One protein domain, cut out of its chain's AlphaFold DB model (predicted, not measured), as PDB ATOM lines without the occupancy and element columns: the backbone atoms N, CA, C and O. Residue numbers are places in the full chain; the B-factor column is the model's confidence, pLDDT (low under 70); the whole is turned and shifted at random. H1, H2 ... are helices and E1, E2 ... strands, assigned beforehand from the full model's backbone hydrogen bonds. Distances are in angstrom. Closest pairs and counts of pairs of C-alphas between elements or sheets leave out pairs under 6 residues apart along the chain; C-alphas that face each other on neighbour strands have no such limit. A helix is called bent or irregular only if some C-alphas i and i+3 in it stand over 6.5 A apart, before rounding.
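What this domain is: This is residues 157 to 316 and 407 to 464 of the 783 residues of the protein "3'-phosphate/5'-hydroxy nucleic acid ligase" of Deinococcus marmoris (UniProt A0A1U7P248). Two long bent strands, E3 and E12, run side by side as a ribbon that curves partly round the hairpin E13 and E14, with E2 and E4 beside E3, and E5 packing on E14. H2 packs on E3 near Ala 186, between the small sheet E7, E8, E9 and an arm made of the hairpin E10 and E11 with H3; H4 lies off to another side. The printed part has 218 residues with four named helices and fourteen named strands, in the order E1, H1, E2 to E9, H2, E10, E11, H3, H4, E12, E13, E14; the class is mixed, and neighbour strands are antiparallel. It is compact, with a radius of gyration of the C-alphas of 19.4 A, and spans 60 by 49 by 27 A, only just flat.

How they stand to each other: E1, residues 162 to 164, pairs with no named strand and meets H1, residues 165 to 168, only through their link. E2, residues 172 to 178, E3, residues 184 to 205, and E4, residues 210 to 213, form a meander, each strand the antiparallel neighbour of the one before (N 175 to O 187, 2.9 A; N 203 to O 211, 2.9 A). E12, residues 430 to 446, is on the other side of E3 (N 192 to O 444, 2.9 A) in this branched, twisted sheet. H1 is on it, only just over E3 with 3 C-alphas, at a height of 7.2 A. E5, residues 218 to 220, and E6, residues 226 to 228, form a hairpin (N 219 to O 227, 3.0 A). E7, residues 243 to 245, E8, residues 251 to 255, and E9, residues 260 to 263, form a second meander (N 244 to O 252, 2.9 A; N 253 to O 262, 2.9 A). H2, residues 264 to 270, is on the branched sheet on the same face as H1, along E3 at 11 degrees on the local plane; the closest C-alphas, of Ala 186 and Val 268, are 5.3 A apart. E10, residues 285 to 289, and E11, residues 302 to 306, form a hairpin (N 286 to O 305, 2.8 A). The closest C-alphas of E10 and H3, residues 307 to 316, are those of Val 286 and Asp 307, 5.8 A. H4, residues 413 to 424, touches no helix. E13, residues 452 to 455, and E14, residues 459 to 462, form a hairpin (N 453 to O 461, 2.7 A). Every O i to N i+4 pair is within hydrogen-bond range in H2 and H4, 5 of 6 in H3; H1 is too short for one.

Where its parts are: E1 begins at C-alpha 162 (19.043, 2.565, 22.961) and E14 ends at C-alpha 462 (5.598, 6.485, 11.745). E3 measures 20.2 A and bends by 138 degrees at residue 197; E12 measures 25.0 A and bends by 118 degrees at residue 438.

The domain as a whole: The C-alphas farthest apart, of Gly 282 and Asn 437, are 63.6 A apart. Residues 317 to 406 are not printed; C-alphas 316 and 407 are 59.6 A apart across the cut. The links E6 to E7, H2 to E10 and E10 to E11 are long. Mean pLDDT of the printed part is 76.2; 68 residues are under 70, among them 191 to 201 and 411 to 427.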
ATOM      1  N   LEU A 157      17.762   6.736  21.335       93.12
ATOM      2  CA  LEU A 157      17.269   7.921  22.037       93.12
ATOM      3  C   LEU A 157      18.289   9.070  21.973       93.12
ATOM      4  O   LEU A 157      19.462   8.878  21.639       93.12
ATOM      5  N   LEU A 158      17.855  10.292  22.298       91.44
ATOM      6  CA  LEU A 158      18.776  11.436  22.369       91.44
ATOM      7  C   LEU A 158      19.736  11.350  23.566       91.44
ATOM      8  O   LEU A 158      20.841  11.881  23.488       91.44
ATOM      9  N   ASP A 159      19.371  10.636  24.633       83.12
ATOM     10  CA  ASP A 159      20.156  10.472  25.866       83.12
ATOM     11  C   ASP A 159      21.391   9.548  25.732       83.12
ATOM     12  O   ASP A 159      21.959   9.103  26.734       83.12
ATOM     13  N   GLY A 160      21.778   9.227  24.493       74.69
ATOM     14  CA  GLY A 160      22.900   8.357  24.146       74.69
ATOM     15  C   GLY A 160      22.599   6.860  24.253       74.69
ATOM     16  O   GLY A 160      23.422   6.053  23.819       74.69
ATOM     17  N   LYS A 161      21.439   6.471  24.800       83.38
ATOM     18  CA  LYS A 161      21.055   5.070  24.996       83.38
ATOM     19  C   LYS A 161      20.244   4.543  23.814       83.38
ATOM     20  O   LYS A 161      19.915   5.230  22.847       83.38
ATOM     21  N   THR A 162      19.935   3.259  23.884       86.81
ATOM     22  CA  THR A 162      19.043   2.565  22.961       86.81
ATOM     23  C   THR A 162      18.200   1.608  23.791       86.81
ATOM     24  O   THR A 162      18.758   0.891  24.620       86.81
ATOM     25  N   ALA A 163      16.879   1.635  23.618       82.94
ATOM     26  CA  ALA A 163      15.938   0.928  24.488       82.94
ATOM     27  C   ALA A 163      14.831   0.216  23.683       82.94
ATOM     28  O   ALA A 163      14.446   0.729  22.626       82.94
ATOM     29  N   PRO A 164      14.305  -0.931  24.157       87.25
ATOM     30  CA  PRO A 164      13.160  -1.607  23.546       87.25
ATOM     31  C   PRO A 164      11.905  -0.731  23.562       87.25
ATOM     32  O   PRO A 164      11.601  -0.102  24.575       87.25
ATOM     33  N   ILE A 165      11.133  -0.723  22.474       82.56
ATOM     34  CA  ILE A 165       9.933   0.118  22.346       82.56
ATOM     35  C   ILE A 165       8.862  -0.157  23.420       82.56
ATOM     36  O   ILE A 165       8.188   0.784  23.844       82.56
ATOM     37  N   PHE A 166       8.755  -1.381  23.958       79.75
ATOM     38  CA  PHE A 166       7.848  -1.657  25.085       79.75
ATOM     39  C   PHE A 166       8.238  -0.909  26.380       79.75
ATOM     40  O   PHE A 166       7.366  -0.536  27.161       79.75
ATOM     41  N   GLU A 167       9.525  -0.619  26.610       83.19
ATOM     42  CA  GLU A 167       9.972   0.164  27.775       83.19
ATOM     43  C   GLU A 167       9.654   1.661  27.625       83.19
ATOM     44  O   GLU A 167       9.768   2.433  28.581       83.19
ATOM     45  N   LEU A 168       9.280   2.111  26.426       83.56
ATOM     46  CA  LEU A 168       8.994   3.513  26.110       83.56
ATOM     47  C   LEU A 168       7.524   3.889  26.373       83.56
ATOM     48  O   LEU A 168       7.157   5.057  26.244       83.56
ATOM     49  N   LEU A 169       6.682   2.917  26.741       69.25
ATOM     50  CA  LEU A 169       5.246   3.099  26.960       69.25
ATOM     51  C   LEU A 169       4.944   4.078  28.102       69.25
ATOM     52  O   LEU A 169       5.594   4.071  29.146       69.25
ATOM     53  N   GLY A 170       3.905   4.895  27.919       62.56
ATOM     54  CA  GLY A 170       3.357   5.758  28.973       62.56
ATOM     55  C   GLY A 170       4.229   6.953  29.381       62.56
ATOM     56  O   GLY A 170       3.846   7.682  30.294       62.56
ATOM     57  N   ARG A 171       5.364   7.188  28.709       73.75
ATOM     58  CA  ARG A 171       6.221   8.370  28.892       73.75
ATOM     59  C   ARG A 171       6.311   9.209  27.618       73.75
ATOM     60  O   ARG A 171       6.207   8.685  26.511       73.75
ATOM     61  N   GLU A 172       6.531  10.511  27.784       75.56
ATOM     62  CA  GLU A 172       7.062  11.350  26.706       75.56
ATOM     63  C   GLU A 172       8.563  11.060  26.574       75.56
ATOM     64  O   GLU A 172       9.273  10.950  27.577       75.56
ATOM     65  N   LEU A 173       9.045  10.897  25.343       86.06
ATOM     66  CA  LEU A 173      10.443  10.588  25.052       86.06
ATOM     67  C   LEU A 173      10.949  11.375  23.841       86.06
ATOM     68  O   LEU A 173      10.172  12.010  23.123       86.06
ATOM     69  N   THR A 174      12.261  11.330  23.600       90.94
ATOM     70  CA  THR A 174      12.878  12.030  22.470       90.94
ATOM     71  C   THR A 174      13.741  11.112  21.608       90.94
ATOM     72  O   THR A 174      14.542  10.315  22.099       90.94
ATOM     73  N   VAL A 175      13.540  11.219  20.294       93.62
ATOM     74  CA  VAL A 175      14.053  10.302  19.264       93.62
ATOM     75  C   VAL A 175      14.638  11.077  18.084       93.62
ATOM     76  O   VAL A 175      14.428  12.287  17.940       93.62
ATOM     77  N   TYR A 176      15.352  10.378  17.205       94.38
ATOM     78  CA  TYR A 176      15.753  10.913  15.904       94.38
ATOM     79  C   TYR A 176      14.647  10.695  14.865       94.38
ATOM     80  O   TYR A 176      14.085   9.610  14.800       94.38
ATOM     81  N   ALA A 177      14.386  11.691  14.019       90.75
ATOM     82  CA  ALA A 177      13.431  11.647  12.904       90.75
ATOM     83  C   ALA A 177      14.104  12.131  11.607       90.75
ATOM     84  O   ALA A 177      15.062  12.911  11.666       90.75
ATOM     85  N   CYS A 178      13.631  11.708  10.431       80.44
ATOM     86  CA  CYS A 178      14.171  12.139   9.138       80.44
ATOM     87  C   CYS A 178      13.149  12.953   8.337       80.44
ATOM     88  O   CYS A 178      11.960  12.659   8.317       80.44
ATOM     89  N   LYS A 179      13.614  13.992   7.646       79.06
ATOM     90  CA  LYS A 179      12.817  14.734   6.665       79.06
ATOM     91  C   LYS A 179      12.984  14.138   5.257       79.06
ATOM     92  O   LYS A 179      14.048  13.587   4.971       79.06
ATOM     93  N   PRO A 180      12.019  14.336   4.335       62.09
ATOM     94  CA  PRO A 180      12.119  13.845   2.952       62.09
ATOM     95  C   PRO A 180      13.337  14.350   2.154       62.09
ATOM     96  O   PRO A 180      13.708  13.740   1.158       62.09
ATOM     97  N   ASP A 181      13.984  15.440   2.584       71.50
ATOM     98  CA  ASP A 181      15.239  15.946   2.004       71.50
ATOM     99  C   ASP A 181      16.493  15.174   2.471       71.50
ATOM    100  O   ASP A 181      17.594  15.440   1.990       71.50
ATOM    101  N   GLY A 182      16.357  14.225   3.405       62.12
ATOM    102  CA  GLY A 182      17.465  13.514   4.042       62.12
ATOM    103  C   GLY A 182      18.102  14.273   5.214       62.12
ATOM    104  O   GLY A 182      19.235  13.966   5.600       62.12
ATOM    105  N   LYS A 183      17.430  15.282   5.783       86.38
ATOM    106  CA  LYS A 183      17.856  15.954   7.017       86.38
ATOM    107  C   LYS A 183      17.325  15.224   8.249       86.38
ATOM    108  O   LYS A 183      16.120  15.165   8.476       86.38
ATOM    109  N   ILE A 184      18.239  14.728   9.079       92.56
ATOM    110  CA  ILE A 184      17.917  14.084  10.357       92.56
ATOM    111  C   ILE A 184      17.822  15.157  11.449       92.56
ATOM    112  O   ILE A 184      18.629  16.091  11.500       92.56
ATOM    113  N   VAL A 185      16.832  15.036  12.323       92.75
ATOM    114  CA  VAL A 185      16.505  15.980  13.399       92.75
ATOM    115  C   VAL A 185      16.142  15.230  14.680       92.75
ATOM    116  O   VAL A 185      15.980  14.015  14.667       92.75
ATOM    117  N   ALA A 186      16.026  15.964  15.782       93.62
ATOM    118  CA  ALA A 186      15.484  15.472  17.044       93.62
ATOM    119  C   ALA A 186      13.981  15.788  17.142       93.62
ATOM    120  O   ALA A 186      13.569  16.880  16.745       93.62
ATOM    121  N   ALA A 187      13.185  14.873  17.696       88.50
ATOM    122  CA  ALA A 187      11.731  14.988  17.834       88.50
ATOM    123  C   ALA A 187      11.230  14.442  19.186       88.50
ATOM    124  O   ALA A 187      11.894  13.608  19.800       88.50
ATOM    125  N   ARG A 188      10.052  14.902  19.632       88.75
ATOM    126  CA  ARG A 188       9.276  14.279  20.723       88.75
ATOM    127  C   ARG A 188       8.463  13.111  20.170       88.75
ATOM    128  O   ARG A 188       7.974  13.202  19.044       88.75
ATOM    129  N   ALA A 189       8.293  12.062  20.965       83.25
ATOM    130  CA  ALA A 189       7.470  10.910  20.627       83.25
ATOM    131  C   ALA A 189       6.785  10.302  21.862       83.25
ATOM    132  O   ALA A 189       7.191  10.554  23.000       83.25
ATOM    133  N   THR A 190       5.771   9.468  21.627       73.88
ATOM    134  CA  THR A 190       5.073   8.663  22.647       73.88
ATOM    135  C   THR A 190       4.826   7.252  22.129       73.88
ATOM    136  O   THR A 190       4.278   7.100  21.034       73.88
ATOM    137  N   ALA A 191       5.200   6.226  22.900       68.06
ATOM    138  CA  ALA A 191       4.954   4.833  22.530       68.06
ATOM    139  C   ALA A 191       3.593   4.328  23.038       68.06
ATOM    140  O   ALA A 191       3.185   4.636  24.161       68.06
ATOM    141  N   GLN A 192       2.919   3.510  22.229       58.75
ATOM    142  CA  GLN A 192       1.606   2.911  22.512       58.75
ATOM    143  C   GLN A 192       1.523   1.457  22.020       58.75
ATOM    144  O   GLN A 192       2.264   1.093  21.119       58.75
ATOM    145  N   LYS A 193       0.625   0.630  22.582       62.47
ATOM    146  CA  LYS A 193       0.328  -0.742  22.107       62.47
ATOM    147  C   LYS A 193      -0.838  -0.731  21.110       62.47
ATOM    148  O   LYS A 193      -1.831  -0.052  21.368       62.47
ATOM    149  N   THR A 194      -0.748  -1.467  20.002       50.00
ATOM    150  CA  THR A 194      -1.568  -1.220  18.797       50.00
ATOM    151  C   THR A 194      -2.321  -2.452  18.244       50.00
ATOM    152  O   THR A 194      -3.495  -2.322  17.875       50.00
ATOM    153  N   ARG A 195      -1.730  -3.654  18.286       51.44
ATOM    154  CA  ARG A 195      -2.364  -4.987  18.112       51.44
ATOM    155  C   ARG A 195      -1.764  -5.948  19.154       51.44
ATOM    156  O   ARG A 195      -0.886  -5.588  19.939       51.44
ATOM    157  N   GLN A 196      -2.277  -7.172  19.186       47.69
ATOM    158  CA  GLN A 196      -1.758  -8.270  20.000       47.69
ATOM    159  C   GLN A 196      -1.637  -9.512  19.122       47.69
ATOM    160  O   GLN A 196      -2.483  -9.696  18.246       47.69
ATOM    161  N   ASN A 197      -0.616 -10.338  19.362       42.94
ATOM    162  CA  ASN A 197      -0.334 -11.574  18.616       42.94
ATOM    163  C   ASN A 197      -0.414 -11.397  17.091       42.94
ATOM    164  O   ASN A 197      -1.079 -12.155  16.384       42.94
ATOM    165  N   ALA A 198       0.249 -10.359  16.597       43.22
ATOM    166  CA  ALA A 198       0.402 -10.117  15.175       43.22
ATOM    167  C   ALA A 198       1.659 -10.889  14.704       43.22
ATOM    168  O   ALA A 198       2.692 -10.767  15.372       43.22
ATOM    169  N   PRO A 199       1.586 -11.737  13.656       48.03
ATOM    170  CA  PRO A 199       2.764 -12.390  13.068       48.03
ATOM    171  C   PRO A 199       3.818 -11.389  12.563       48.03
ATOM    172  O   PRO A 199       3.710 -10.188  12.790       48.03
ATOM    173  N   LEU A 200       4.941 -11.853  12.016       64.75
ATOM    174  CA  LEU A 200       6.098 -10.984  11.765       64.75
ATOM    175  C   LEU A 200       6.857 -11.376  10.497       64.75
ATOM    176  O   LEU A 200       6.738 -12.486   9.983       64.75
ATOM    177  N   VAL A 201       7.718 -10.470  10.035       64.94
ATOM    178  CA  VAL A 201       8.765 -10.753   9.050       64.94
ATOM    179  C   VAL A 201      10.082 -10.119   9.482       64.94
ATOM    180  O   VAL A 201      10.127  -9.136  10.224       64.94
ATOM    181  N   GLN A 202      11.182 -10.657   8.974       88.81
ATOM    182  CA  GLN A 202      12.512 -10.132   9.215       88.81
ATOM    183  C   GLN A 202      13.098  -9.528   7.940       88.81
ATOM    184  O   GLN A 202      13.474 -10.248   7.012       88.81
ATOM    185  N   VAL A 203      13.241  -8.202   7.921       87.25
ATOM    186  CA  VAL A 203      14.021  -7.491   6.900       87.25
ATOM    187  C   VAL A 203      15.497  -7.580   7.282       87.25
ATOM    188  O   VAL A 203      15.898  -7.105   8.343       87.25
ATOM    189  N   THR A 204      16.320  -8.174   6.421       88.06
ATOM    190  CA  THR A 204      17.772  -8.309   6.627       88.06
ATOM    191  C   THR A 204      18.515  -7.283   5.775       88.06
ATOM    192  O   THR A 204      18.190  -7.111   4.599       88.06
ATOM    193  N   LEU A 205      19.514  -6.596   6.337       84.69
ATOM    194  CA  LEU A 205      20.198  -5.458   5.706       84.69
ATOM    195  C   LEU A 205      21.688  -5.724   5.397       84.69
ATOM    196  O   LEU A 205      22.341  -6.552   6.029       84.69
ATOM    197  N   ASP A 206      22.259  -4.970   4.450       73.75
ATOM    198  CA  ASP A 206      23.659  -5.093   3.996       73.75
ATOM    199  C   ASP A 206      24.706  -4.707   5.054       73.75
ATOM    200  O   ASP A 206      25.887  -5.036   4.925       73.75
ATOM    201  N   ASN A 207      24.273  -4.059   6.136       73.50
ATOM    202  CA  ASN A 207      25.068  -3.798   7.332       73.50
ATOM    203  C   ASN A 207      25.135  -5.011   8.297       73.50
ATOM    204  O   ASN A 207      25.892  -4.961   9.265       73.50
ATOM    205  N   GLY A 208      24.379  -6.088   8.037       74.31
ATOM    206  CA  GLY A 208      24.264  -7.272   8.895       74.31
ATOM    207  C   GLY A 208      23.255  -7.144  10.043       74.31
ATOM    208  O   GLY A 208      23.238  -8.001  10.921       74.31
ATOM    209  N   GLN A 209      22.446  -6.082  10.075       82.62
ATOM    210  CA  GLN A 209      21.322  -5.937  11.001       82.62
ATOM    211  C   GLN A 209      20.065  -6.606  10.445       82.62
ATOM    212  O   GLN A 209      19.861  -6.693   9.231       82.62
ATOM    213  N   THR A 210      19.196  -7.015  11.360       85.31
ATOM    214  CA  THR A 210      17.839  -7.465  11.075       85.31
ATOM    215  C   THR A 210      16.843  -6.515  11.726       85.31
ATOM    216  O   THR A 210      17.078  -5.981  12.809       85.31
ATOM    217  N   VAL A 211      15.717  -6.299  11.056       88.00
ATOM    218  CA  VAL A 211      14.529  -5.698  11.652       88.00
ATOM    219  C   VAL A 211      13.474  -6.782  11.647       88.00
ATOM    220  O   VAL A 211      12.906  -7.072  10.594       88.00
ATOM    221  N   GLN A 212      13.218  -7.385  12.811       87.06
ATOM    222  CA  GLN A 212      11.902  -7.964  13.022       87.06
ATOM    223  C   GLN A 212      10.930  -6.800  12.983       87.06
ATOM    224  O   GLN A 212      10.958  -5.906  13.829       87.06
ATOM    225  N   CYS A 213      10.132  -6.781  11.935       76.19
ATOM    226  CA  CYS A 213       8.991  -5.919  11.851       76.19
ATOM    227  C   CYS A 213       7.781  -6.819  11.724       76.19
ATOM    228  O   CYS A 213       7.741  -7.816  11.009       76.19
ATOM    229  N   THR A 214       6.751  -6.399  12.417       65.19
ATOM    230  CA  THR A 214       5.415  -6.330  11.874       65.19
ATOM    231  C   THR A 214       5.604  -5.914  10.402       65.19
ATOM    232  O   THR A 214       5.951  -4.780  10.096       65.19
ATOM    233  N   SER A 215       5.488  -6.911   9.527       54.56
ATOM    234  CA  SER A 215       5.544  -6.919   8.061       54.56
ATOM    235  C   SER A 215       5.138  -5.635   7.344       54.56
ATOM    236  O   SER A 215       5.681  -5.177   6.337       54.56
ATOM    237  N   ASP A 216       4.083  -5.079   7.896       48.06
ATOM    238  CA  ASP A 216       3.176  -4.181   7.278       48.06
ATOM    239  C   ASP A 216       3.874  -2.806   7.216       48.06
ATOM    240  O   ASP A 216       3.492  -1.964   6.424       48.06
ATOM    241  N   HIS A 217       5.024  -2.657   7.901       61.16
ATOM    242  CA  HIS A 217       6.009  -1.569   7.909       61.16
ATOM    243  C   HIS A 217       6.509  -1.150   6.541       61.16
ATOM    244  O   HIS A 217       7.400  -1.786   5.981       61.16
ATOM    245  N   ARG A 218       6.067   0.027   6.058       68.25
ATOM    246  CA  ARG A 218       6.913   0.791   5.133       68.25
ATOM    247  C   ARG A 218       8.167   1.317   5.817       68.25
ATOM    248  O   ARG A 218       8.109   1.917   6.878       68.25
ATOM    249  N   PHE A 219       9.288   1.125   5.140       77.69
ATOM    250  CA  PHE A 219      10.587   1.662   5.522       77.69
ATOM    251  C   PHE A 219      10.926   2.857   4.645       77.69
ATOM    252  O   PHE A 219      10.689   2.814   3.430       77.69
ATOM    253  N   MET A 220      11.513   3.908   5.230       77.75
ATOM    254  CA  MET A 220      11.912   5.066   4.433       77.75
ATOM    255  C   MET A 220      12.984   4.661   3.410       77.75
ATOM    256  O   MET A 220      14.047   4.163   3.769       77.75
ATOM    257  N   LEU A 221      12.721   4.895   2.129       78.31
ATOM    258  CA  LEU A 221      13.653   4.822   1.014       78.31
ATOM    259  C   LEU A 221      14.585   6.031   0.996       78.31
ATOM    260  O   LEU A 221      14.231   7.131   1.415       78.31
ATOM    261  N   ARG A 222      15.740   5.862   0.351       74.25
ATOM    262  CA  ARG A 222      16.739   6.921   0.138       74.25
ATOM    263  C   ARG A 222      16.244   8.172  -0.621       74.25
ATOM    264  O   ARG A 222      16.994   9.139  -0.713       74.25
ATOM    265  N   ASP A 223      15.036   8.154  -1.189       63.78
ATOM    266  CA  ASP A 223      14.377   9.297  -1.843       63.78
ATOM    267  C   ASP A 223      13.173   9.857  -1.052       63.78
ATOM    268  O   ASP A 223      12.325  10.537  -1.625       63.78
ATOM    269  N   GLY A 224      13.081   9.564   0.253       50.66
ATOM    270  CA  GLY A 224      12.052  10.101   1.157       50.66
ATOM    271  C   GLY A 224      10.682   9.420   1.041       50.66
ATOM    272  O   GLY A 224       9.671  10.009   1.405       50.66
ATOM    273  N   ASN A 225      10.639   8.212   0.474       56.09
ATOM    274  CA  ASN A 225       9.412   7.448   0.212       56.09
ATOM    275  C   ASN A 225       9.390   6.138   0.974       56.09
ATOM    276  O   ASN A 225      10.249   5.914   1.800       56.09
ATOM    277  N   TYR A 226       8.413   5.276   0.710       59.38
ATOM    278  CA  TYR A 226       8.009   4.278   1.681       59.38
ATOM    279  C   TYR A 226       7.456   3.017   0.996       59.38
ATOM    280  O   TYR A 226       6.434   3.135   0.334       59.38
ATOM    281  N   LEU A 227       8.105   1.849   1.172       52.16
ATOM    282  CA  LEU A 227       7.671   0.510   0.690       52.16
ATOM    283  C   LEU A 227       7.662  -0.509   1.851       52.16
ATOM    284  O   LEU A 227       8.544  -0.406   2.703       52.16
ATOM    285  N   ALA A 228       6.722  -1.469   1.872       54.62
ATOM    286  CA  ALA A 228       6.482  -2.425   2.975       54.62
ATOM    287  C   ALA A 228       7.604  -3.438   3.081       54.62
ATOM    288  O   ALA A 228       8.269  -3.667   2.073       54.62
ATOM    289  N   ALA A 229       7.722  -4.153   4.201       59.62
ATOM    290  CA  ALA A 229       8.576  -5.330   4.248       59.62
ATOM    291  C   ALA A 229       8.229  -6.319   3.110       59.62
ATOM    292  O   ALA A 229       9.124  -6.617   2.318       59.62
ATOM    293  N   GLU A 230       6.954  -6.672   2.865       63.97
ATOM    294  CA  GLU A 230       6.577  -7.539   1.723       63.97
ATOM    295  C   GLU A 230       6.958  -6.967   0.353       63.97
ATOM    296  O   GLU A 230       6.936  -7.711  -0.627       63.97
ATOM    297  N   GLN A 231       7.216  -5.659   0.227       61.72
ATOM    298  CA  GLN A 231       7.498  -4.970  -1.046       61.72
ATOM    299  C   GLN A 231       8.959  -4.516  -1.150       61.72
ATOM    300  O   GLN A 231       9.426  -4.171  -2.238       61.72
ATOM    301  N   LEU A 232       9.721  -4.618  -0.060       69.75
ATOM    302  CA  LEU A 232      11.169  -4.565  -0.061       69.75
ATOM    303  C   LEU A 232      11.728  -5.789  -0.800       69.75
ATOM    304  O   LEU A 232      11.280  -6.924  -0.654       69.75
ATOM    305  N   ARG A 233      12.712  -5.548  -1.661       82.25
ATOM    306  CA  ARG A 233      13.358  -6.560  -2.505       82.25
ATOM    307  C   ARG A 233      14.873  -6.417  -2.370       82.25
ATOM    308  O   ARG A 233      15.340  -5.285  -2.201       82.25
ATOM    309  N   PRO A 234      15.646  -7.511  -2.485       82.50
ATOM    310  CA  PRO A 234      17.100  -7.452  -2.411       82.50
ATOM    311  C   PRO A 234      17.697  -6.363  -3.319       82.50
ATOM    312  O   PRO A 234      17.347  -6.236  -4.494       82.50
ATOM    313  N   GLY A 235      18.585  -5.541  -2.761       72.75
ATOM    314  CA  GLY A 235      19.246  -4.417  -3.427       72.75
ATOM    315  C   GLY A 235      18.585  -3.039  -3.249       72.75
ATOM    316  O   GLY A 235      19.291  -2.032  -3.423       72.75
ATOM    317  N   ILE A 236      17.298  -2.965  -2.865       78.75
ATOM    318  CA  ILE A 236      16.601  -1.703  -2.540       78.75
ATOM    319  C   ILE A 236      17.302  -1.023  -1.363       78.75
ATOM    320  O   ILE A 236      17.606  -1.675  -0.373       78.75
ATOM    321  N   SER A 237      17.585   0.279  -1.473       80.31
ATOM    322  CA  SER A 237      18.304   1.043  -0.444       80.31
ATOM    323  C   SER A 237      17.382   1.914   0.402       80.31
ATOM    324  O   SER A 237      16.672   2.773  -0.130       80.31
ATOM    325  N   LEU A 238      17.465   1.734   1.715       88.56
ATOM    326  CA  LEU A 238      16.714   2.500   2.702       88.56
ATOM    327  C   LEU A 238      17.421   3.826   3.045       88.56
ATOM    328  O   LEU A 238      18.577   4.054   2.679       88.56
ATOM    329  N   MET A 239      16.708   4.734   3.709       89.81
ATOM    330  CA  MET A 239      17.240   5.972   4.269       89.81
ATOM    331  C   MET A 239      18.029   5.628   5.539       89.81
ATOM    332  O   MET A 239      17.429   5.159   6.505       89.81
ATOM    333  N   PRO A 240      19.353   5.842   5.571       87.00
ATOM    334  CA  PRO A 240      20.177   5.317   6.648       87.00
ATOM    335  C   PRO A 240      20.223   6.255   7.863       87.00
ATOM    336  O   PRO A 240      20.313   7.473   7.721       87.00
ATOM    337  N   PHE A 241      20.270   5.695   9.065       91.88
ATOM    338  CA  PHE A 241      20.666   6.389  10.288       91.88
ATOM    339  C   PHE A 241      22.094   5.959  10.650       91.88
ATOM    340  O   PHE A 241      22.316   4.878  11.187       91.88
ATOM    341  N   TYR A 242      23.083   6.796  10.319       85.06
ATOM    342  CA  TYR A 242      24.470   6.590  10.747       85.06
ATOM    343  C   TYR A 242      24.788   7.500  11.934       85.06
ATOM    344  O   TYR A 242      24.787   8.724  11.783       85.06
ATOM    345  N   SER A 243      25.158   6.918  13.072       86.12
ATOM    346  CA  SER A 243      25.718   7.635  14.220       86.12
ATOM    347  C   SER A 243      27.082   7.077  14.627       86.12
ATOM    348  O   SER A 243      27.326   5.877  14.519       86.12
ATOM    349  N   ASP A 244      27.966   7.941  15.120       84.75
ATOM    350  CA  ASP A 244      29.181   7.558  15.846       84.75
ATOM    351  C   ASP A 244      29.419   8.499  17.038       84.75
ATOM    352  O   ASP A 244      28.662   9.447  17.248       84.75
ATOM    353  N   GLN A 245      30.457   8.237  17.831       84.81
ATOM    354  CA  GLN A 245      30.996   9.201  18.793       84.81
ATOM    355  C   GLN A 245      32.333   9.738  18.272       84.81
ATOM    356  O   GLN A 245      33.079   9.028  17.589       84.81
ATOM    357  N   ASP A 246      32.649  10.999  18.576       82.56
ATOM    358  CA  ASP A 246      33.991  11.531  18.341       82.56
ATOM    359  C   ASP A 246      34.964  11.249  19.496       82.56
ATOM    360  O   ASP A 246      34.651  10.542  20.450       82.56
ATOM    361  N   ARG A 247      36.204  11.734  19.363       79.12
ATOM    362  CA  ARG A 247      37.271  11.484  20.348       79.12
ATOM    363  C   ARG A 247      37.008  12.143  21.701       79.12
ATOM    364  O   ARG A 247      37.682  11.787  22.663       79.12
ATOM    365  N   ASP A 248      36.055  13.067  21.742       77.00
ATOM    366  CA  ASP A 248      35.696  13.871  22.897       77.00
ATOM    367  C   ASP A 248      34.298  13.449  23.414       77.00
ATOM    368  O   ASP A 248      33.571  14.262  23.967       77.00
ATOM    369  N   GLY A 249      33.880  12.197  23.162       81.00
ATOM    370  CA  GLY A 249      32.642  11.576  23.669       81.00
ATOM    371  C   GLY A 249      31.360  11.906  22.893       81.00
ATOM    372  O   GLY A 249      30.421  11.112  22.871       81.00
ATOM    373  N   TYR A 250      31.314  13.042  22.196       86.75
ATOM    374  CA  TYR A 250      30.075  13.537  21.596       86.75
ATOM    375  C   TYR A 250      29.506  12.624  20.511       86.75
ATOM    376  O   TYR A 250      30.154  12.375  19.490       86.75
ATOM    377  N   VAL A 251      28.231  12.255  20.666       89.38
ATOM    378  CA  VAL A 251      27.441  11.607  19.611       89.38
ATOM    379  C   VAL A 251      27.311  12.541  18.404       89.38
ATOM    380  O   VAL A 251      26.970  13.724  18.522       89.38
ATOM    381  N   ARG A 252      27.557  11.996  17.213       90.69
ATOM    382  CA  ARG A 252      27.401  12.655  15.916       90.69
ATOM    383  C   ARG A 252      26.529  11.807  15.006       90.69
ATOM    384  O   ARG A 252      26.716  10.599  14.925       90.69
ATOM    385  N   VAL A 253      25.657  12.452  14.241       90.88
ATOM    386  CA  VAL A 253      24.797  11.796  13.245       90.88
ATOM    387  C   VAL A 253      25.176  12.275  11.842       90.88
ATOM    388  O   VAL A 253      25.414  13.470  11.631       90.88
ATOM    389  N   GLN A 254      25.251  11.358  10.874       85.31
ATOM    390  CA  GLN A 254      25.490  11.695   9.470       85.31
ATOM    391  C   GLN A 254      24.211  12.241   8.836       85.31
ATOM    392  O   GLN A 254      23.172  11.594   8.830       85.31
ATOM    393  N   GLN A 255      24.287  13.437   8.266       86.44
ATOM    394  CA  GLN A 255      23.156  14.083   7.610       86.44
ATOM    395  C   GLN A 255      23.078  13.648   6.143       86.44
ATOM    396  O   GLN A 255      23.918  14.057   5.336       86.44
ATOM    397  N   ASN A 256      22.086  12.825   5.793       76.50
ATOM    398  CA  ASN A 256      22.018  12.119   4.506       76.50
ATOM    399  C   ASN A 256      22.019  13.053   3.289       76.50
ATOM    400  O   ASN A 256      22.673  12.744   2.294       76.50
ATOM    401  N   TYR A 257      21.413  14.239   3.406       70.50
ATOM    402  CA  TYR A 257      21.417  15.276   2.362       70.50
ATOM    403  C   TYR A 257      22.815  15.818   1.989       70.50
ATOM    404  O   TYR A 257      22.967  16.495   0.975       70.50
ATOM    405  N   SER A 258      23.843  15.587   2.819       71.62
ATOM    406  CA  SER A 258      25.187  16.171   2.636       71.62
ATOM    407  C   SER A 258      26.361  15.248   2.976       71.62
ATOM    408  O   SER A 258      27.514  15.629   2.767       71.62
ATOM    409  N   GLY A 259      26.106  14.073   3.558       66.56
ATOM    410  CA  GLY A 259      27.135  13.161   4.063       66.56
ATOM    411  C   GLY A 259      27.962  13.708   5.238       66.56
ATOM    412  O   GLY A 259      28.931  13.065   5.639       66.56
ATOM    413  N   ARG A 260      27.622  14.875   5.803       78.31
ATOM    414  CA  ARG A 260      28.378  15.507   6.899       78.31
ATOM    415  C   ARG A 260      27.906  15.001   8.261       78.31
ATOM    416  O   ARG A 260      26.706  14.984   8.522       78.31
ATOM    417  N   MET A 261      28.846  14.676   9.146       85.50
ATOM    418  CA  MET A 261      28.556  14.427  10.563       85.50
ATOM    419  C   MET A 261      28.203  15.747  11.265       85.50
ATOM    420  O   MET A 261      28.897  16.748  11.070       85.50
ATOM    421  N   GLN A 262      27.163  15.761  12.099       88.88
ATOM    422  CA  GLN A 262      26.817  16.881  12.986       88.88
ATOM    423  C   GLN A 262      26.620  16.367  14.420       88.88
ATOM    424  O   GLN A 262      26.059  15.289  14.597       88.88
ATOM    425  N   LYS A 263      27.089  17.109  15.436       92.50
ATOM    426  CA  LYS A 263      26.938  16.712  16.851       92.50
ATOM    427  C   LYS A 263      25.461  16.755  17.272       92.50
ATOM    428  O   LYS A 263      24.763  17.714  16.930       92.50
ATOM    429  N   ALA A 264      25.008  15.747  18.018       90.62
ATOM    430  CA  ALA A 264      23.598  15.537  18.346       90.62
ATOM    431  C   ALA A 264      22.977  16.728  19.097       90.62
ATOM    432  O   ALA A 264      21.961  17.240  18.639       90.62
ATOM    433  N   HIS A 265      23.619  17.273  20.137       90.69
ATOM    434  CA  HIS A 265      23.142  18.465  20.861       90.69
ATOM    435  C   HIS A 265      22.797  19.655  19.945       90.69
ATOM    436  O   HIS A 265      21.812  20.352  20.178       90.69
ATOM    437  N   TRP A 266      23.543  19.874  18.851       91.06
ATOM    438  CA  TRP A 266      23.225  20.937  17.888       91.06
ATOM    439  C   TRP A 266      22.023  20.602  17.003       91.06
ATOM    440  O   TRP A 266      21.397  21.518  16.478       91.06
ATOM    441  N   MET A 267      21.674  19.326  16.829       91.25
ATOM    442  CA  MET A 267      20.409  18.911  16.214       91.25
ATOM    443  C   MET A 267      19.233  19.126  17.174       91.25
ATOM    444  O   MET A 267      18.197  19.601  16.719       91.25
ATOM    445  N   VAL A 268      19.410  18.871  18.478       90.94
ATOM    446  CA  VAL A 268      18.392  19.116  19.521       90.94
ATOM    447  C   VAL A 268      18.112  20.613  19.696       90.94
ATOM    448  O   VAL A 268      16.968  21.053  19.633       90.94
ATOM    449  N   ALA A 269      19.155  21.440  19.789       88.69
ATOM    450  CA  ALA A 269      19.005  22.896  19.808       88.69
ATOM    451  C   ALA A 269      18.316  23.440  18.540       88.69
ATOM    452  O   ALA A 269      17.497  24.349  18.613       88.69
ATOM    453  N   ARG A 270      18.614  22.873  17.361       89.31
ATOM    454  CA  ARG A 270      18.018  23.296  16.078       89.31
ATOM    455  C   ARG A 270      16.642  22.691  15.785       89.31
ATOM    456  O   ARG A 270      16.052  23.074  14.774       89.31
ATOM    457  N   SER A 271      16.138  21.768  16.604       84.69
ATOM    458  CA  SER A 271      14.742  21.312  16.535       84.69
ATOM    459  C   SER A 271      13.800  22.140  17.415       84.69
ATOM    460  O   SER A 271      12.591  21.959  17.330       84.69
ATOM    461  N   GLY A 272      14.333  23.061  18.229       85.50
ATOM    462  CA  GLY A 272      13.556  23.883  19.160       85.50
ATOM    463  C   GLY A 272      13.222  23.187  20.482       85.50
ATOM    464  O   GLY A 272      12.532  23.769  21.312       85.50
ATOM    465  N   LEU A 273      13.726  21.968  20.724       86.38
ATOM    466  CA  LEU A 273      13.460  21.225  21.964       86.38
ATOM    467  C   LEU A 273      14.114  21.850  23.212       86.38
ATOM    468  O   LEU A 273      13.645  21.591  24.316       86.38
ATOM    469  N   LEU A 274      15.136  22.699  23.040       85.75
ATOM    470  CA  LEU A 274      15.718  23.555  24.092       85.75
ATOM    471  C   LEU A 274      15.061  24.955  24.170       85.75
ATOM    472  O   LEU A 274      15.530  25.814  24.915       85.75
ATOM    473  N   GLY A 275      14.024  25.227  23.373       85.25
ATOM    474  CA  GLY A 275      13.546  26.585  23.103       85.25
ATOM    475  C   GLY A 275      14.384  27.309  22.039       85.25
ATOM    476  O   GLY A 275      15.111  26.687  21.260       85.25
ATOM    477  N   GLU A 276      14.257  28.636  21.976       87.12
ATOM    478  CA  GLU A 276      15.019  29.467  21.036       87.12
ATOM    479  C   GLU A 276      16.500  29.559  21.428       87.12
ATOM    480  O   GLU A 276      16.835  29.658  22.606       87.12
ATOM    481  N   ILE A 277      17.400  29.564  20.438       90.94
ATOM    482  CA  ILE A 277      18.850  29.657  20.672       90.94
ATOM    483  C   ILE A 277      19.193  31.093  21.120       90.94
ATOM    484  O   ILE A 277      19.119  32.010  20.294       90.94
ATOM    485  N   PRO A 278      19.601  31.323  22.382       88.81
ATOM    486  CA  PRO A 278      19.819  32.662  22.909       88.81
ATOM    487  C   PRO A 278      21.125  33.265  22.390       88.81
ATOM    488  O   PRO A 278      22.061  32.563  21.987       88.81
ATOM    489  N   ARG A 279      21.203  34.597  22.443       89.31
ATOM    490  CA  ARG A 279      22.364  35.385  22.021       89.31
ATOM    491  C   ARG A 279      23.010  36.042  23.239       89.31
ATOM    492  O   ARG A 279      22.450  36.972  23.807       89.31
ATOM    493  N   PHE A 280      24.188  35.559  23.626       88.88
ATOM    494  CA  PHE A 280      24.951  36.098  24.754       88.88
ATOM    495  C   PHE A 280      25.816  37.286  24.312       88.88
ATOM    496  O   PHE A 280      26.499  37.205  23.288       88.88
ATOM    497  N   ASP A 281      25.802  38.387  25.068       87.62
ATOM    498  CA  ASP A 281      26.526  39.593  24.658       87.62
ATOM    499  C   ASP A 281      28.052  39.391  24.669       87.62
ATOM    500  O   ASP A 281      28.636  38.800  25.583       87.62
ATOM    501  N   GLY A 282      28.696  39.833  23.586       88.12
ATOM    502  CA  GLY A 282      30.113  39.608  23.305       88.12
ATOM    503  C   GLY A 282      30.577  38.143  23.385       88.12
ATOM    504  O   GLY A 282      31.764  37.912  23.621       88.12
ATOM    505  N   GLN A 283      29.688  37.151  23.277       91.25
ATOM    506  CA  GLN A 283      29.999  35.730  23.476       91.25
ATOM    507  C   GLN A 283      29.443  34.853  22.354       91.25
ATOM    508  O   GLN A 283      28.520  35.226  21.629       91.25
ATOM    509  N   ARG A 284      30.017  33.658  22.204       88.69
ATOM    510  CA  ARG A 284      29.493  32.620  21.308       88.69
ATOM    511  C   ARG A 284      28.583  31.698  22.103       88.69
ATOM    512  O   ARG A 284      28.986  31.209  23.152       88.69
ATOM    513  N   THR A 285      27.392  31.420  21.586       91.69
ATOM    514  CA  THR A 285      26.495  30.424  22.179       91.69
ATOM    515  C   THR A 285      27.100  29.027  22.032       91.69
ATOM    516  O   THR A 285      27.368  28.570  20.919       91.69
ATOM    517  N   VAL A 286      27.308  28.356  23.161       91.31
ATOM    518  CA  VAL A 286      27.677  26.940  23.269       91.31
ATOM    519  C   VAL A 286      26.557  26.175  23.970       91.31
ATOM    520  O   VAL A 286      25.654  26.779  24.552       91.31
ATOM    521  N   ILE A 287      26.610  24.848  23.895       93.06
ATOM    522  CA  ILE A 287      25.704  23.958  24.622       93.06
ATOM    523  C   ILE A 287      26.537  23.188  25.645       93.06
ATOM    524  O   ILE A 287      27.625  22.715  25.319       93.06
ATOM    525  N   HIS A 288      26.028  23.114  26.868       91.12
ATOM    526  CA  HIS A 288      26.616  22.442  28.015       91.12
ATOM    527  C   HIS A 288      25.758  21.234  28.414       91.12
ATOM    528  O   HIS A 288      24.532  21.335  28.426       91.12
ATOM    529  N   HIS A 289      26.406  20.121  28.756       91.94
ATOM    530  CA  HIS A 289      25.793  18.898  29.280       91.94
ATOM    531  C   HIS A 289      25.893  18.908  30.808       91.94
ATOM    532  O   HIS A 289      27.003  18.890  31.348       91.94
ATOM    533  N   ARG A 290      24.752  18.969  31.506       88.94
ATOM    534  CA  ARG A 290      24.674  19.172  32.968       88.94
ATOM    535  C   ARG A 290      25.272  18.020  33.780       88.94
ATOM    536  O   ARG A 290      25.726  18.241  34.901       88.94
ATOM    537  N   ASP A 291      25.240  16.809  33.235       87.19
ATOM    538  CA  ASP A 291      25.781  15.581  33.826       87.19
ATOM    539  C   ASP A 291      27.240  15.278  33.442       87.19
ATOM    540  O   ASP A 291      27.829  14.351  33.999       87.19
ATOM    541  N   PHE A 292      27.840  16.083  32.556       84.88
ATOM    542  CA  PHE A 292      29.178  15.873  31.986       84.88
ATOM    543  C   PHE A 292      29.322  14.574  31.163       84.88
ATOM    544  O   PHE A 292      30.435  14.070  31.028       84.88
ATOM    545  N   ASP A 293      28.228  14.050  30.595       84.56
ATOM    546  CA  ASP A 293      28.248  12.988  29.580       84.56
ATOM    547  C   ASP A 293      27.929  13.582  28.199       84.56
ATOM    548  O   ASP A 293      26.776  13.861  27.865       84.56
ATOM    549  N   GLU A 294      28.946  13.755  27.352       86.88
ATOM    550  CA  GLU A 294      28.801  14.288  25.993       86.88
ATOM    551  C   GLU A 294      27.876  13.463  25.063       86.88
ATOM    552  O   GLU A 294      27.454  13.952  23.999       86.88
ATOM    553  N   ALA A 295      27.536  12.223  25.437       84.19
ATOM    554  CA  ALA A 295      26.577  11.379  24.736       84.19
ATOM    555  C   ALA A 295      25.120  11.589  25.188       84.19
ATOM    556  O   ALA A 295      24.217  11.322  24.388       84.19
ATOM    557  N   ASN A 296      24.863  12.137  26.380       90.12
ATOM    558  CA  ASN A 296      23.507  12.420  26.852       90.12
ATOM    559  C   ASN A 296      22.973  13.747  26.285       90.12
ATOM    560  O   ASN A 296      23.138  14.821  26.865       90.12
ATOM    561  N   ASN A 297      22.298  13.678  25.139       91.69
ATOM    562  CA  ASN A 297      21.738  14.838  24.449       91.69
ATOM    563  C   ASN A 297      20.223  15.005  24.708       91.69
ATOM    564  O   ASN A 297      19.542  15.637  23.900       91.69
ATOM    565  N   ASP A 298      19.684  14.466  25.810       89.75
ATOM    566  CA  ASP A 298      18.302  14.741  26.230       89.75
ATOM    567  C   ASP A 298      18.087  16.260  26.443       89.75
ATOM    568  O   ASP A 298      18.938  16.904  27.066       89.75
ATOM    569  N   PRO A 299      16.979  16.866  25.968       89.94
ATOM    570  CA  PRO A 299      16.742  18.303  26.113       89.94
ATOM    571  C   PRO A 299      16.827  18.842  27.549       89.94
ATOM    572  O   PRO A 299      17.212  19.996  27.724       89.94
ATOM    573  N   ALA A 300      16.502  18.042  28.571       88.88
ATOM    574  CA  ALA A 300      16.601  18.447  29.974       88.88
ATOM    575  C   ALA A 300      18.053  18.457  30.496       88.88
ATOM    576  O   ALA A 300      18.380  19.234  31.400       88.88
ATOM    577  N   ASN A 301      18.937  17.637  29.914       90.56
ATOM    578  CA  ASN A 301      20.361  17.599  30.254       90.56
ATOM    579  C   ASN A 301      21.172  18.731  29.597       90.56
ATOM    580  O   ASN A 301      22.303  18.994  30.002       90.56
ATOM    581  N   LEU A 302      20.620  19.406  28.588       91.88
ATOM    582  CA  LEU A 302      21.340  20.413  27.813       91.88
ATOM    583  C   LEU A 302      21.009  21.847  28.259       91.88
ATOM    584  O   LEU A 302      19.874  22.183  28.594       91.88
ATOM    585  N   GLU A 303      22.010  22.725  28.227       93.06
ATOM    586  CA  GLU A 303      21.882  24.144  28.577       93.06
ATOM    587  C   GLU A 303      22.640  25.040  27.596       93.06
ATOM    588  O   GLU A 303      23.773  24.744  27.218       93.06
ATOM    589  N   PHE A 304      22.048  26.167  27.195       94.94
ATOM    590  CA  PHE A 304      22.768  27.189  26.435       94.94
ATOM    591  C   PHE A 304      23.606  28.071  27.365       94.94
ATOM    592  O   PHE A 304      23.092  28.622  28.336       94.94
ATOM    593  N   MET A 305      24.874  28.280  27.019       92.12
ATOM    594  CA  MET A 305      25.780  29.183  27.736       92.12
ATOM    595  C   MET A 305      26.572  30.061  26.763       92.12
ATOM    596  O   MET A 305      26.727  29.726  25.588       92.12
ATOM    597  N   GLY A 306      27.127  31.167  27.259       92.62
ATOM    598  CA  GLY A 306      28.206  31.871  26.571       92.62
ATOM    599  C   GLY A 306      29.526  31.098  26.676       92.62
ATOM    600  O   GLY A 306      29.798  30.442  27.681       92.62
ATOM    601  N   ASP A 307      30.369  31.164  25.646       86.75
ATOM    602  CA  ASP A 307      31.651  30.453  25.586       86.75
ATOM    603  C   ASP A 307      32.631  30.841  26.704       86.75
ATOM    604  O   ASP A 307      33.361  29.982  27.213       86.75
ATOM    605  N   ARG A 308      32.619  32.102  27.153       89.94
ATOM    606  CA  ARG A 308      33.432  32.561  28.291       89.94
ATOM    607  C   ARG A 308      32.816  32.138  29.629       89.94
ATOM    608  O   ARG A 308      33.561  31.732  30.520       89.94
ATOM    609  N   ASP A 309      31.491  32.150  29.749       87.62
ATOM    610  CA  ASP A 309      30.778  31.723  30.962       87.62
ATOM    611  C   ASP A 309      30.855  30.207  31.195       87.62
ATOM    612  O   ASP A 309      31.168  29.781  32.305       87.62
ATOM    613  N   HIS A 310      30.705  29.387  30.152       88.94
ATOM    614  CA  HIS A 310      30.965  27.942  30.200       88.94
ATOM    615  C   HIS A 310      32.414  27.655  30.632       88.94
ATOM    616  O   HIS A 310      32.662  26.877  31.554       88.94
ATOM    617  N   SER A 311      33.386  28.364  30.043       84.38
ATOM    618  CA  SER A 311      34.805  28.251  30.422       84.38
ATOM    619  C   SER A 311      35.082  28.665  31.877       84.38
ATOM    620  O   SER A 311      36.024  28.166  32.498       84.38
ATOM    621  N   ARG A 312      34.281  29.582  32.434       84.06
ATOM    622  CA  ARG A 312      34.336  30.005  33.842       84.06
ATOM    623  C   ARG A 312      33.674  28.980  34.765       84.06
ATOM    624  O   ARG A 312      34.225  28.696  35.823       84.06
ATOM    625  N   PHE A 313      32.544  28.408  34.359       80.38
ATOM    626  CA  PHE A 313      31.807  27.385  35.101       80.38
ATOM    627  C   PHE A 313      32.658  26.130  35.339       80.38
ATOM    628  O   PHE A 313      32.866  25.742  36.488       80.38
ATOM    629  N   HIS A 314      33.273  25.579  34.286       77.81
ATOM    630  CA  HIS A 314      34.212  24.451  34.412       77.81
ATOM    631  C   HIS A 314      35.410  24.767  35.312       77.81
ATOM    632  O   HIS A 314      35.830  23.924  36.102       77.81
ATOM    633  N   ARG A 315      35.938  25.997  35.261       73.75
ATOM    634  CA  ARG A 315      37.031  26.420  36.149       73.75
ATOM    635  C   ARG A 315      36.604  26.427  37.620       73.75
ATOM    636  O   ARG A 315      37.301  25.847  38.447       73.75
ATOM    637  N   LEU A 316      35.436  26.997  37.922       69.81
ATOM    638  CA  LEU A 316      34.863  27.025  39.273       69.81
ATOM    639  C   LEU A 316      34.557  25.616  39.811       69.81
ATOM    640  O   LEU A 316      34.644  25.390  41.016       69.81
ATOM    641  N   GLY A 407      36.713 -10.677  -6.224       61.50
ATOM    642  CA  GLY A 407      37.993 -11.400  -6.196       61.50
ATOM    643  C   GLY A 407      39.184 -10.617  -5.619       61.50
ATOM    644  O   GLY A 407      40.306 -11.122  -5.611       61.50
ATOM    645  N   ARG A 408      38.986  -9.387  -5.124       61.44
ATOM    646  CA  ARG A 408      40.079  -8.531  -4.637       61.44
ATOM    647  C   ARG A 408      40.482  -8.889  -3.204       61.44
ATOM    648  O   ARG A 408      39.654  -8.865  -2.298       61.44
ATOM    649  N   GLU A 409      41.766  -9.161  -2.977       70.19
ATOM    650  CA  GLU A 409      42.324  -9.313  -1.626       70.19
ATOM    651  C   GLU A 409      42.302  -7.971  -0.874       70.19
ATOM    652  O   GLU A 409      42.911  -6.990  -1.315       70.19
ATOM    653  N   ILE A 410      41.653  -7.933   0.291       70.69
ATOM    654  CA  ILE A 410      41.643  -6.773   1.193       70.69
ATOM    655  C   ILE A 410      42.397  -7.129   2.481       70.69
ATOM    656  O   ILE A 410      42.460  -8.288   2.860       70.69
ATOM    657  N   LYS A 411      43.021  -6.143   3.144       52.91
ATOM    658  CA  LYS A 411      44.011  -6.374   4.223       52.91
ATOM    659  C   LYS A 411      43.524  -6.115   5.661       52.91
ATOM    660  O   LYS A 411      44.302  -6.276   6.593       52.91
ATOM    661  N   SER A 412      42.276  -5.694   5.871       56.06
ATOM    662  CA  SER A 412      41.658  -5.560   7.208       56.06
ATOM    663  C   SER A 412      40.130  -5.549   7.111       56.06
ATOM    664  O   SER A 412      39.596  -5.178   6.068       56.06
ATOM    665  N   ALA A 413      39.407  -5.907   8.179       47.44
ATOM    666  CA  ALA A 413      37.935  -5.892   8.185       47.44
ATOM    667  C   ALA A 413      37.351  -4.475   7.988       47.44
ATOM    668  O   ALA A 413      36.420  -4.276   7.211       47.44
ATOM    669  N   ILE A 414      37.970  -3.455   8.597       48.28
ATOM    670  CA  ILE A 414      37.629  -2.038   8.364       48.28
ATOM    671  C   ILE A 414      37.943  -1.631   6.913       48.28
ATOM    672  O   ILE A 414      37.217  -0.833   6.315       48.28
ATOM    673  N   GLY A 415      39.009  -2.189   6.331       54.81
ATOM    674  CA  GLY A 415      39.317  -2.075   4.909       54.81
ATOM    675  C   GLY A 415      38.253  -2.733   4.034       54.81
ATOM    676  O   GLY A 415      37.860  -2.136   3.037       54.81
ATOM    677  N   MET A 416      37.736  -3.902   4.427       58.84
ATOM    678  CA  MET A 416      36.669  -4.612   3.719       58.84
ATOM    679  C   MET A 416      35.378  -3.792   3.731       58.84
ATOM    680  O   MET A 416      34.839  -3.525   2.665       58.84
ATOM    681  N   ASN A 417      34.947  -3.267   4.884       51.34
ATOM    682  CA  ASN A 417      33.768  -2.394   4.951       51.34
ATOM    683  C   ASN A 417      33.941  -1.076   4.176       51.34
ATOM    684  O   ASN A 417      32.977  -0.591   3.587       51.34
ATOM    685  N   ARG A 418      35.152  -0.502   4.091       57.88
ATOM    686  CA  ARG A 418      35.399   0.664   3.216       57.88
ATOM    687  C   ARG A 418      35.457   0.302   1.731       57.88
ATOM    688  O   ARG A 418      34.930   1.059   0.925       57.88
ATOM    689  N   HIS A 419      36.042  -0.835   1.363       59.25
ATOM    690  CA  HIS A 419      36.032  -1.340  -0.011       59.25
ATOM    691  C   HIS A 419      34.595  -1.628  -0.468       59.25
ATOM    692  O   HIS A 419      34.171  -1.126  -1.503       59.25
ATOM    693  N   ARG A 420      33.805  -2.297   0.377       58.16
ATOM    694  CA  ARG A 420      32.364  -2.507   0.215       58.16
ATOM    695  C   ARG A 420      31.584  -1.198   0.081       58.16
ATOM    696  O   ARG A 420      30.869  -1.030  -0.900       58.16
ATOM    697  N   LYS A 421      31.770  -0.224   0.979       57.03
ATOM    698  CA  LYS A 421      31.067   1.075   0.909       57.03
ATOM    699  C   LYS A 421      31.406   1.893  -0.347       57.03
ATOM    700  O   LYS A 421      30.510   2.520  -0.900       57.03
ATOM    701  N   TRP A 422      32.660   1.881  -0.811       56.53
ATOM    702  CA  TRP A 422      33.131   2.786  -1.877       56.53
ATOM    703  C   TRP A 422      33.378   2.148  -3.250       56.53
ATOM    704  O   TRP A 422      33.526   2.884  -4.221       56.53
ATOM    705  N   GLN A 423      33.432   0.818  -3.360       50.34
ATOM    706  CA  GLN A 423      33.519   0.112  -4.649       50.34
ATOM    707  C   GLN A 423      32.302  -0.781  -4.930       50.34
ATOM    708  O   GLN A 423      31.985  -0.965  -6.099       50.34
ATOM    709  N   HIS A 424      31.587  -1.251  -3.896       51.59
ATOM    710  CA  HIS A 424      30.399  -2.117  -4.047       51.59
ATOM    711  C   HIS A 424      29.079  -1.449  -3.619       51.59
ATOM    712  O   HIS A 424      28.008  -2.007  -3.827       51.59
ATOM    713  N   GLY A 425      29.132  -0.234  -3.060       49.56
ATOM    714  CA  GLY A 425      27.960   0.619  -2.831       49.56
ATOM    715  C   GLY A 425      27.028   0.201  -1.685       49.56
ATOM    716  O   GLY A 425      25.814   0.364  -1.816       49.56
ATOM    717  N   TYR A 426      27.571  -0.316  -0.576       54.66
ATOM    718  CA  TYR A 426      26.793  -0.647   0.631       54.66
ATOM    719  C   TYR A 426      26.110   0.608   1.216       54.66
ATOM    720  O   TYR A 426      26.768   1.625   1.467       54.66
ATOM    721  N   ASN A 427      24.788   0.553   1.394       61.94
ATOM    722  CA  ASN A 427      23.909   1.731   1.478       61.94
ATOM    723  C   ASN A 427      22.594   1.425   2.236       61.94
ATOM    724  O   ASN A 427      21.540   1.889   1.810       61.94
ATOM    725  N   HIS A 428      22.649   0.619   3.310       75.31
ATOM    726  CA  HIS A 428      21.466   0.063   3.997       75.31
ATOM    727  C   HIS A 428      20.514  -0.594   2.989       75.31
ATOM    728  O   HIS A 428      19.319  -0.297   2.905       75.31
ATOM    729  N   LYS A 429      21.101  -1.444   2.142       81.12
ATOM    730  CA  LYS A 429      20.365  -2.242   1.169       81.12
ATOM    731  C   LYS A 429      19.686  -3.404   1.868       81.12
ATOM    732  O   LYS A 429      20.306  -4.073   2.685       81.12
ATOM    733  N   VAL A 430      18.457  -3.687   1.473       86.62
ATOM    734  CA  VAL A 430      17.798  -4.960   1.764       86.62
ATOM    735  C   VAL A 430      18.635  -6.076   1.142       86.62
ATOM    736  O   VAL A 430      18.993  -6.003  -0.035       86.62
ATOM    737  N   VAL A 431      18.973  -7.084   1.935       81.88
ATOM    738  CA  VAL A 431      19.610  -8.333   1.499       81.88
ATOM    739  C   VAL A 431      18.547  -9.400   1.297       81.88
ATOM    740  O   VAL A 431      18.588 -10.095   0.287       81.88
ATOM    741  N   ASP A 432      17.587  -9.484   2.219       79.38
ATOM    742  CA  ASP A 432      16.499 -10.460   2.193       79.38
ATOM    743  C   ASP A 432      15.288  -9.963   3.005       79.38
ATOM    744  O   ASP A 432      15.435  -9.076   3.853       79.38
ATOM    745  N   VAL A 433      14.112 -10.544   2.763       82.81
ATOM    746  CA  VAL A 433      12.911 -10.388   3.598       82.81
ATOM    747  C   VAL A 433      12.248 -11.753   3.744       82.81
ATOM    748  O   VAL A 433      11.810 -12.335   2.753       82.81
ATOM    749  N   ILE A 434      12.157 -12.246   4.979       78.06
ATOM    750  CA  ILE A 434      11.581 -13.562   5.284       78.06
ATOM    751  C   ILE A 434      10.400 -13.434   6.239       78.06
ATOM    752  O   ILE A 434      10.520 -12.791   7.280       78.06
ATOM    753  N   SER A 435       9.276 -14.076   5.921       75.62
ATOM    754  CA  SER A 435       8.191 -14.246   6.888       75.62
ATOM    755  C   SER A 435       8.644 -15.134   8.044       75.62
ATOM    756  O   SER A 435       9.336 -16.131   7.837       75.62
ATOM    757  N   LEU A 436       8.267 -14.755   9.262       62.53
ATOM    758  CA  LEU A 436       8.576 -15.482  10.483       62.53
ATOM    759  C   LEU A 436       7.347 -16.272  10.934       62.53
ATOM    760  O   LEU A 436       6.220 -15.786  10.877       62.53
ATOM    761  N   ASN A 437       7.573 -17.475  11.458       60.28
ATOM    762  CA  ASN A 437       6.511 -18.326  12.004       60.28
ATOM    763  C   ASN A 437       6.130 -17.947  13.455       60.28
ATOM    764  O   ASN A 437       5.569 -18.772  14.175       60.28
ATOM    765  N   GLU A 438       6.476 -16.739  13.907       55.06
ATOM    766  CA  GLU A 438       6.266 -16.264  15.277       55.06
ATOM    767  C   GLU A 438       5.424 -14.981  15.304       55.06
ATOM    768  O   GLU A 438       5.483 -14.157  14.391       55.06
ATOM    769  N   THR A 439       4.612 -14.835  16.353       59.09
ATOM    770  CA  THR A 439       3.708 -13.693  16.549       59.09
ATOM    771  C   THR A 439       4.097 -12.907  17.787       59.09
ATOM    772  O   THR A 439       4.282 -13.506  18.847       59.09
ATOM    773  N   ALA A 440       4.123 -11.581  17.691       51.34
ATOM    774  CA  ALA A 440       4.417 -10.704  18.814       51.34
ATOM    775  C   ALA A 440       3.233  -9.813  19.200       51.34
ATOM    776  O   ALA A 440       2.341  -9.486  18.412       51.34
ATOM    777  N   ASP A 441       3.267  -9.371  20.452       61.88
ATOM    778  CA  ASP A 441       2.601  -8.145  20.861       61.88
ATOM    779  C   ASP A 441       3.268  -6.937  20.202       61.88
ATOM    780  O   ASP A 441       4.491  -6.883  20.066       61.88
ATOM    781  N   VAL A 442       2.459  -5.968  19.785       53.72
ATOM    782  CA  VAL A 442       2.873  -4.964  18.803       53.72
ATOM    783  C   VAL A 442       2.388  -3.567  19.219       53.72
ATOM    784  O   VAL A 442       1.299  -3.391  19.771       53.72
ATOM    785  N   TYR A 443       3.276  -2.595  19.043       72.12
ATOM    786  CA  TYR A 443       3.320  -1.242  19.582       72.12
ATOM    787  C   TYR A 443       3.603  -0.241  18.451       72.12
ATOM    788  O   TYR A 443       3.751  -0.649  17.316       72.12
ATOM    789  N   CYS A 444       3.686   1.066  18.689       71.38
ATOM    790  CA  CYS A 444       4.336   2.008  17.763       71.38
ATOM    791  C   CYS A 444       4.680   3.325  18.470       71.38
ATOM    792  O   CYS A 444       4.227   3.563  19.592       71.38
ATOM    793  N   LEU A 445       5.484   4.171  17.821       63.28
ATOM    794  CA  LEU A 445       5.858   5.504  18.291       63.28
ATOM    795  C   LEU A 445       5.180   6.577  17.438       63.28
ATOM    796  O   LEU A 445       5.528   6.773  16.279       63.28
ATOM    797  N   THR A 446       4.271   7.332  18.048       64.06
ATOM    798  CA  THR A 446       3.730   8.555  17.447       64.06
ATOM    799  C   THR A 446       4.737   9.695  17.606       64.06
ATOM    800  O   THR A 446       5.169   9.958  18.728       64.06
ATOM    801  N   VAL A 447       5.108  10.378  16.511       59.78
ATOM    802  CA  VAL A 447       6.193  11.387  16.450       59.78
ATOM    803  C   VAL A 447       5.702  12.710  15.833       59.78
ATOM    804  O   VAL A 447       6.018  13.021  14.681       59.78
ATOM    805  N   PRO A 448       4.922  13.527  16.563       50.00
ATOM    806  CA  PRO A 448       4.109  14.584  15.966       50.00
ATOM    807  C   PRO A 448       4.865  15.561  15.050       50.00
ATOM    808  O   PRO A 448       5.720  16.338  15.477       50.00
ATOM    809  N   GLY A 449       4.488  15.575  13.773       52.06
ATOM    810  CA  GLY A 449       4.852  16.588  12.787       52.06
ATOM    811  C   GLY A 449       6.121  16.337  11.967       52.06
ATOM    812  O   GLY A 449       6.345  17.058  10.990       52.06
ATOM    813  N   TYR A 450       6.919  15.340  12.340       57.75
ATOM    814  CA  TYR A 450       7.775  14.592  11.402       57.75
ATOM    815  C   TYR A 450       7.066  13.338  10.948       57.75
ATOM    816  O   TYR A 450       7.201  12.920   9.805       57.75
ATOM    817  N   ASP A 451       6.324  12.790  11.904       59.34
ATOM    818  CA  ASP A 451       5.479  11.641  11.781       59.34
ATOM    819  C   ASP A 451       6.282  10.379  11.419       59.34
ATOM    820  O   ASP A 451       5.682   9.371  11.096       59.34
ATOM    821  N   ASN A 452       7.622  10.417  11.609       76.00
ATOM    822  CA  ASN A 452       8.536   9.273  11.668       76.00
ATOM    823  C   ASN A 452       9.640   9.348  12.762       76.00
ATOM    824  O   ASN A 452       9.995  10.435  13.212       76.00
ATOM    825  N   PHE A 453      10.217   8.200  13.149       89.19
ATOM    826  CA  PHE A 453      11.333   7.948  14.076       89.19
ATOM    827  C   PHE A 453      12.379   6.998  13.464       89.19
ATOM    828  O   PHE A 453      12.082   6.263  12.529       89.19
ATOM    829  N   ALA A 454      13.604   6.999  13.999       90.81
ATOM    830  CA  ALA A 454      14.670   6.046  13.685       90.81
ATOM    831  C   ALA A 454      14.580   4.764  14.533       90.81
ATOM    832  O   ALA A 454      14.143   4.807  15.681       90.81
ATOM    833  N   ILE A 455      15.122   3.656  14.019       91.44
ATOM    834  CA  ILE A 455      15.378   2.412  14.773       91.44
ATOM    835  C   ILE A 455      16.858   2.016  14.732       91.44
ATOM    836  O   ILE A 455      17.586   2.385  13.806       91.44
ATOM    837  N   ALA A 456      17.314   1.245  15.723       88.06
ATOM    838  CA  ALA A 456      18.735   0.961  15.959       88.06
ATOM    839  C   ALA A 456      19.417   0.168  14.826       88.06
ATOM    840  O   ALA A 456      20.623   0.298  14.632       88.06
ATOM    841  N   ALA A 457      18.644  -0.571  14.023       83.06
ATOM    842  CA  ALA A 457      19.119  -1.225  12.801       83.06
ATOM    843  C   ALA A 457      19.554  -0.240  11.687       83.06
ATOM    844  O   ALA A 457      20.178  -0.660  10.709       83.06
ATOM    845  N   GLY A 458      19.233   1.055  11.833       84.69
ATOM    846  CA  GLY A 458      19.738   2.148  11.002       84.69
ATOM    847  C   GLY A 458      18.759   2.728   9.969       84.69
ATOM    848  O   GLY A 458      19.232   3.120   8.907       84.69
ATOM    849  N   VAL A 459      17.435   2.771  10.218       88.81
ATOM    850  CA  VAL A 459      16.362   3.173   9.248       88.81
ATOM    851  C   VAL A 459      15.133   3.866   9.927       88.81
ATOM    852  O   VAL A 459      15.198   4.039  11.141       88.81
ATOM    853  N   PHE A 460      14.059   4.296   9.206       87.88
ATOM    854  CA  PHE A 460      12.978   5.236   9.684       87.88
ATOM    855  C   PHE A 460      11.457   4.859   9.412       87.88
ATOM    856  O   PHE A 460      11.226   4.252   8.360       87.88
ATOM    857  N   VAL A 461      10.480   5.211  10.326       72.12
ATOM    858  CA  VAL A 461       9.099   4.592  10.642       72.12
ATOM    859  C   VAL A 461       8.047   5.486  11.495       72.12
ATOM    860  O   VAL A 461       8.584   6.410  12.053       72.12
ATOM    861  N   HIS A 462       6.669   5.351  11.673       66.06
ATOM    862  CA  HIS A 462       5.598   6.485  11.745       66.06
ATOM    863  C   HIS A 462       4.264   6.640  12.728       66.06
ATOM    864  O   HIS A 462       4.223   5.878  13.679       66.06
ATOM    865  N   ASN A 463       3.139   7.501  12.513       45.62
ATOM    866  CA  ASN A 463       1.681   7.623  13.189       45.62
ATOM    867  C   ASN A 463       0.159   7.560  12.452       45.62
ATOM    868  O   ASN A 463       0.057   7.826  11.286       45.62
ATOM    869  N   CYS A 464      -1.090   7.215  12.982       40.12
ATOM    870  CA  CYS A 464      -2.501   6.745  12.415       40.12
ATOM    871  C   CYS A 464      -3.612   7.377  11.300       40.12
ATOM    872  O   CYS A 464      -3.177   7.457  10.169       40.12
TER     873      CYS A 464